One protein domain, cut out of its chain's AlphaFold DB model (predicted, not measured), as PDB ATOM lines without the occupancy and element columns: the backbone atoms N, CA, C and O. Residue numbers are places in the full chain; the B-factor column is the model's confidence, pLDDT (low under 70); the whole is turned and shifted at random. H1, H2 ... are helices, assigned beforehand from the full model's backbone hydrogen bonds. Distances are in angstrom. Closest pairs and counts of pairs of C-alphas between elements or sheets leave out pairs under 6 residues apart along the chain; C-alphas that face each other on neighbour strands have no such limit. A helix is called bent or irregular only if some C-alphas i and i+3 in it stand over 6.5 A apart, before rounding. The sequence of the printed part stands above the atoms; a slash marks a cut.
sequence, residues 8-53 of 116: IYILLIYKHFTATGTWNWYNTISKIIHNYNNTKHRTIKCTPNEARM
ATOM      1  N   ILE A   8     137.637 199.374 139.321       69.12
ATOM      2  CA  ILE A   8     139.041 199.832 139.272       69.12
ATOM      3  C   ILE A   8     139.899 199.188 140.369       69.12
ATOM      4  O   ILE A   8     141.039 198.812 140.104       69.12
ATOM      5  N   TYR A   9     139.365 199.006 141.581       70.50
ATOM      6  CA  TYR A   9     140.128 198.376 142.664       70.50
ATOM      7  C   TYR A   9     140.480 196.926 142.332       70.50
ATOM      8  O   TYR A   9     141.596 196.496 142.606       70.50
ATOM      9  N   ILE A  10     139.565 196.188 141.693       77.69
ATOM     10  CA  ILE A  10     139.786 194.780 141.379       77.69
ATOM     11  C   ILE A  10     140.901 194.647 140.341       77.69
ATOM     12  O   ILE A  10     141.817 193.853 140.524       77.69
ATOM     13  N   LEU A  11     140.921 195.525 139.335       82.31
ATOM     14  CA  LEU A  11     141.996 195.588 138.345       82.31
ATOM     15  C   LEU A  11     143.357 195.930 138.967       82.31
ATOM     16  O   LEU A  11     144.364 195.339 138.586       82.31
ATOM     17  N   LEU A  12     143.410 196.856 139.931       83.75
ATOM     18  CA  LEU A  12     144.658 197.203 140.623       83.75
ATOM     19  C   LEU A  12     145.188 196.047 141.481       83.75
ATOM     20  O   LEU A  12     146.396 195.811 141.509       83.75
ATOM     21  N   ILE A  13     144.289 195.310 142.132       86.12
ATOM     22  CA  ILE A  13     144.616 194.107 142.901       86.12
ATOM     23  C   ILE A  13     145.170 193.016 141.977       86.12
ATOM     24  O   ILE A  13     146.270 192.519 142.217       86.12
ATOM     25  N   TYR A  14     144.477 192.708 140.878       86.12
ATOM     26  CA  TYR A  14     144.952 191.720 139.904       86.12
ATOM     27  C   TYR A  14     146.294 192.116 139.287       86.12
ATOM     28  O   TYR A  14     147.197 191.286 139.212       86.12
ATOM     29  N   LYS A  15     146.480 193.394 138.934       87.00
ATOM     30  CA  LYS A  15     147.763 193.900 138.427       87.00
ATOM     31  C   LYS A  15     148.905 193.668 139.420       87.00
ATOM     32  O   LYS A  15     149.998 193.289 139.005       87.00
ATOM     33  N   HIS A  16     148.665 193.879 140.715       87.19
ATOM     34  CA  HIS A  16     149.668 193.623 141.747       87.19
ATOM     35  C   HIS A  16     150.015 192.131 141.856       87.19
ATOM     36  O   HIS A  16     151.193 191.782 141.950       87.19
ATOM     37  N   PHE A  17     149.017 191.244 141.816       88.62
ATOM     38  CA  PHE A  17     149.260 189.798 141.858       88.62
ATOM     39  C   PHE A  17     150.046 189.319 140.641       88.62
ATOM     40  O   PHE A  17     151.021 188.592 140.805       88.62
ATOM     41  N   THR A  18     149.701 189.787 139.439       89.75
ATOM     42  CA  THR A  18     150.449 189.445 138.222       89.75
ATOM     43  C   THR A  18     151.888 189.961 138.264       89.75
ATOM     44  O   THR A  18     152.794 189.253 137.842       89.75
ATOM     45  N   ALA A  19     152.122 191.168 138.789       87.88
ATOM     46  CA  ALA A  19     153.460 191.761 138.834       87.88
ATOM     47  C   ALA A  19     154.380 191.134 139.894       87.88
ATOM     48  O   ALA A  19     155.590 191.086 139.701       87.88
ATOM     49  N   THR A  20     153.823 190.684 141.021       86.56
ATOM     50  CA  THR A  20     154.610 190.150 142.146       86.56
ATOM     51  C   THR A  20     154.652 188.626 142.195       86.56
ATOM     52  O   THR A  20     155.501 188.076 142.885       86.56
ATOM     53  N   GLY A  21     153.725 187.936 141.522       85.38
ATOM     54  CA  GLY A  21     153.561 186.482 141.633       85.38
ATOM     55  C   GLY A  21     153.074 186.020 143.013       85.38
ATOM     56  O   GLY A  21     153.079 184.826 143.298       85.38
ATOM     57  N   THR A  22     152.658 186.950 143.881       83.19
ATOM     58  CA  THR A  22     152.215 186.657 145.247       83.19
ATOM     59  C   THR A  22     150.722 186.903 145.407       83.19
ATOM     60  O   THR A  22     150.177 187.881 144.900       83.19
ATOM     61  N   TRP A  23     150.065 186.041 146.183       81.56
ATOM     62  CA  TRP A  23     148.635 186.137 146.498       81.56
ATOM     63  C   TRP A  23     148.372 186.765 147.874       81.56
ATOM     64  O   TRP A  23     147.279 186.639 148.427       81.56
ATOM     65  N   ASN A  24     149.371 187.443 148.455       82.31
ATOM     66  CA  ASN A  24     149.249 188.090 149.760       82.31
ATOM     67  C   ASN A  24     148.457 189.401 149.647       82.31
ATOM     68  O   ASN A  24     148.999 190.511 149.644       82.31
ATOM     69  N   TRP A  25     147.144 189.253 149.530       81.69
ATOM     70  CA  TRP A  25     146.211 190.364 149.444       81.69
ATOM     71  C   TRP A  25     146.097 191.117 150.773       81.69
ATOM     72  O   TRP A  25     146.012 192.341 150.757       81.69
ATOM     73  N   TYR A  26     146.179 190.418 151.910       86.00
ATOM     74  CA  TYR A  26     145.974 190.984 153.246       86.00
ATOM     75  C   TYR A  26     146.944 192.134 153.561       86.00
ATOM     76  O   TYR A  26     146.519 193.219 153.948       86.00
ATOM     77  N   ASN A  27     148.240 191.950 153.295       85.00
ATOM     78  CA  ASN A  27     149.248 192.990 153.554       85.00
ATOM     79  C   ASN A  27     149.261 194.107 152.496       85.00
ATOM     80  O   ASN A  27     149.802 195.193 152.719       85.00
ATOM     81  N   THR A  28     148.695 193.840 151.320       85.50
ATOM     82  CA  THR A  28     148.807 194.716 150.147       85.50
ATOM     83  C   THR A  28     147.578 195.607 149.974       85.50
ATOM     84  O   THR A  28     147.687 196.739 149.495       85.50
ATOM     85  N   ILE A  29     146.403 195.136 150.397       87.44
ATOM     86  CA  ILE A  29     145.121 195.797 150.143       87.44
ATOM     87  C   ILE A  29     145.093 197.233 150.675       87.44
ATOM     88  O   ILE A  29     144.681 198.142 149.955       87.44
ATOM     89  N   SER A  30     145.633 197.464 151.873       89.62
ATOM     90  CA  SER A  30     145.699 198.793 152.487       89.62
ATOM     91  C   SER A  30     146.499 199.780 151.634       89.62
ATOM     92  O   SER A  30     146.079 200.922 151.450       89.62
ATOM     93  N   LYS A  31     147.611 199.327 151.038       89.19
ATOM     94  CA  LYS A  31     148.443 200.147 150.141       89.19
ATOM     95  C   LYS A  31     147.707 200.460 148.837       89.19
ATOM     96  O   LYS A  31     147.729 201.599 148.377       89.19
ATOM     97  N   ILE A  32     147.019 199.474 148.259       89.12
ATOM     98  CA  ILE A  32     146.262 199.644 147.008       89.12
ATOM     99  C   ILE A  32     145.099 200.621 147.200       89.12
ATOM    100  O   ILE A  32     144.926 201.526 146.384       89.12
ATOM    101  N   ILE A  33     144.332 200.474 148.283       89.31
ATOM    102  CA  ILE A  33     143.215 201.369 148.609       89.31
ATOM    103  C   ILE A  33     143.721 202.796 148.819       89.31
ATOM    104  O   ILE A  33     143.157 203.735 148.258       89.31
ATOM    105  N   HIS A  34     144.803 202.963 149.584       90.31
ATOM    106  CA  HIS A  34     145.402 204.275 149.811       90.31
ATOM    107  C   HIS A  34     145.831 204.936 148.493       90.31
ATOM    108  O   HIS A  34     145.494 206.093 148.241       90.31
ATOM    109  N   ASN A  35     146.502 204.188 147.612       90.06
ATOM    110  CA  ASN A  35     146.917 204.693 146.306       90.06
ATOM    111  C   ASN A  35     145.717 205.065 145.428       90.06
ATOM    112  O   ASN A  35     145.718 206.130 144.815       90.06
ATOM    113  N   TYR A  36     144.679 204.228 145.386       89.25
ATOM    114  CA  TYR A  36     143.469 204.500 144.613       89.25
ATOM    115  C   TYR A  36     142.769 205.781 145.082       89.25
ATOM    116  O   TYR A  36     142.500 206.668 144.274       89.25
ATOM    117  N   ASN A  37     142.554 205.916 146.391       89.12
ATOM    118  CA  ASN A  37     141.841 207.054 146.972       89.12
ATOM    119  C   ASN A  37     142.548 208.403 146.749       89.12
ATOM    120  O   ASN A  37     141.886 209.440 146.769       89.12
ATOM    121  N   ASN A  38     143.863 208.386 146.500       89.25
ATOM    122  CA  ASN A  38     144.696 209.572 146.278       89.25
ATOM    123  C   ASN A  38     145.143 209.760 144.817       89.25
ATOM    124  O   ASN A  38     145.752 210.777 144.488       89.25
ATOM    125  N   THR A  39     144.837 208.824 143.916       88.88
ATOM    126  CA  THR A  39     145.198 208.949 142.497       88.88
ATOM    127  C   THR A  39     144.098 209.672 141.730       88.88
ATOM    128  O   THR A  39     142.923 209.312 141.796       88.88
ATOM    129  N   LYS A  40     144.472 210.687 140.945       87.25
ATOM    130  CA  LYS A  40     143.519 211.416 140.099       87.25
ATOM    131  C   LYS A  40     143.069 210.552 138.928       87.25
ATOM    132  O   LYS A  40     143.876 210.095 138.120       87.25
ATOM    133  N   HIS A  41     141.762 210.369 138.792       84.69
ATOM    134  CA  HIS A  41     141.196 209.624 137.671       84.69
ATOM    135  C   HIS A  41     141.203 210.469 136.389       84.69
ATOM    136  O   HIS A  41     140.750 211.616 136.379       84.69
ATOM    137  N   ARG A  42     141.650 209.889 135.266       81.31
ATOM    138  CA  ARG A  42     141.812 210.600 133.980       81.31
ATOM    139  C   ARG A  42     140.529 211.275 133.480       81.31
ATOM    140  O   ARG A  42     140.624 212.361 132.913       81.31
ATOM    141  N   THR A  43     139.375 210.637 133.672       75.38
ATOM    142  CA  THR A  43     138.071 211.079 133.142       75.38
ATOM    143  C   THR A  43     137.472 212.229 133.951       75.38
ATOM    144  O   THR A  43     137.104 213.257 133.387       75.38
ATOM    145  N   ILE A  44     137.413 212.071 135.278       77.56
ATOM    146  CA  ILE A  44     136.792 213.035 136.203       77.56
ATOM    147  C   ILE A  44     137.777 214.088 136.729       77.56
ATOM    148  O   ILE A  44     137.356 215.050 137.359       77.56
ATOM    149  N   LYS A  45     139.080 213.927 136.462       83.38
ATOM    150  CA  LYS A  45     140.168 214.860 136.816       83.38
ATOM    151  C   LYS A  45     140.341 215.144 138.316       83.38
ATOM    152  O   LYS A  45     141.072 216.063 138.667       83.38
ATOM    153  N   CYS A  46     139.748 214.327 139.182       84.19
ATOM    154  CA  CYS A  46     139.869 214.418 140.634       84.19
ATOM    155  C   CYS A  46     140.101 213.033 141.258       84.19
ATOM    156  O   CYS A  46     139.929 212.003 140.587       84.19
ATOM    157  N   THR A  47     140.549 213.011 142.510       87.75
ATOM    158  CA  THR A  47     140.703 211.783 143.305       87.75
ATOM    159  C   THR A  47     139.369 211.366 143.941       87.75
ATOM    160  O   THR A  47     138.480 212.204 144.123       87.75
ATOM    161  N   PRO A  48     139.196 210.085 144.319       86.12
ATOM    162  CA  PRO A  48     138.037 209.657 145.103       86.12
ATOM    163  C   PRO A  48     137.864 210.424 146.423       86.12
ATOM    164  O   PRO A  48     136.736 210.751 146.790       86.12
ATOM    165  N   ASN A  49     138.962 210.747 147.116       87.94
ATOM    166  CA  ASN A  49     138.913 211.546 148.342       87.94
ATOM    167  C   ASN A  49     138.426 212.975 148.070       87.94
ATOM    168  O   ASN A  49     137.534 213.455 148.762       87.94
ATOM    169  N   GLU A  50     138.955 213.625 147.030       85.25
ATOM    170  CA  GLU A  50     138.522 214.954 146.587       85.25
ATOM    171  C   GLU A  50     137.029 214.965 146.211       85.25
ATOM    172  O   GLU A  50     136.303 215.874 146.596       85.25
ATOM    173  N   ALA A  51     136.541 213.928 145.524       80.62
ATOM    174  CA  ALA A  51     135.133 213.805 145.136       80.62
ATOM    175  C   ALA A  51     134.170 213.604 146.322       80.62
ATOM    176  O   ALA A  51     132.969 213.836 146.180       80.62
ATOM    177  N   ARG A  52     134.676 213.150 147.479       80.38
ATOM    178  CA  ARG A  52     133.901 213.014 148.721       80.38
ATOM    179  C   ARG A  52     133.782 214.341 149.478       80.38
ATOM    180  O   ARG A  52     132.861 214.491 150.279       80.38
ATOM    181  N   MET A  53     134.717 215.268 149.271       77.75
ATOM    182  CA  MET A  53     134.713 216.578 149.923       77.75
ATOM    183  C   MET A  53     133.652 217.499 149.298       77.75
ATOM    184  O   MET A  53     133.205 217.276 148.175       77.75
TER     185      MET A  53
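What this domain is: This is residues 8 to 53 of the 116 residues of an uncharacterized protein of Acyrthosiphon pisum (UniProt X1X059). Two helices of similar length, H1 and H2, fold back on each other across a tight turn and pack at a slant, and the short H3 sits at the far end of H2, reached by a loop that swings out and back. H1 and H3 have no contact with each other, and H2 joins the two. The printed part has 46 residues with three named helices, in the order H1, H2, H3, and no named strand; the class is all helix. The whole is loose, with a radius of gyration of the C-alphas of 11.9 A, and elongated, spanning 34 by 18 by 11 A.

Where its parts are: H1, residues 8 to 20, begins at C-alpha 8 at (139.041, 199.832, 139.272) and is 18.6 A long from first to last C-alpha. H2, residues 25 to 38, is the longest helix by residues and measures 19.5 A; its C-alpha 25 is at (146.211, 190.364, 149.444). It is irregular, but only just: C-alphas 27 and 30 are 6.9 A apart, and its line is a rough one. H3, residues 48 to 52, measures 6.4 A and ends at C-alpha 52 at (133.901, 213.014, 148.721).

How they stand to each other: H1 touches H2 with residues 9 to 13 alone, and their closest C-alphas are those of Leu 12 and Ile 32, 7.0 A apart. They run opposite ways at a steep tilt of 51 degrees. H2 touches H3 with residues 36 to 38 alone; the closest C-alphas, of Asn 37 and Pro 48, are 5.0 A apart. H1 and H3 are apart. Every O i to N i+4 pair is within hydrogen-bond range in H1 and H3, and 8 of 10 are in H2.

The domain as a whole: The C-alphas of Gly 21 and Met 53 are the two farthest apart, at 36.5 A. The printed part has no cut. The link from H1 to H2 is tight, with 4 residues, and that from H2 to H3 is short, with 9. The mean pLDDT of the printed part is 84.7, and residue 8 is under 70.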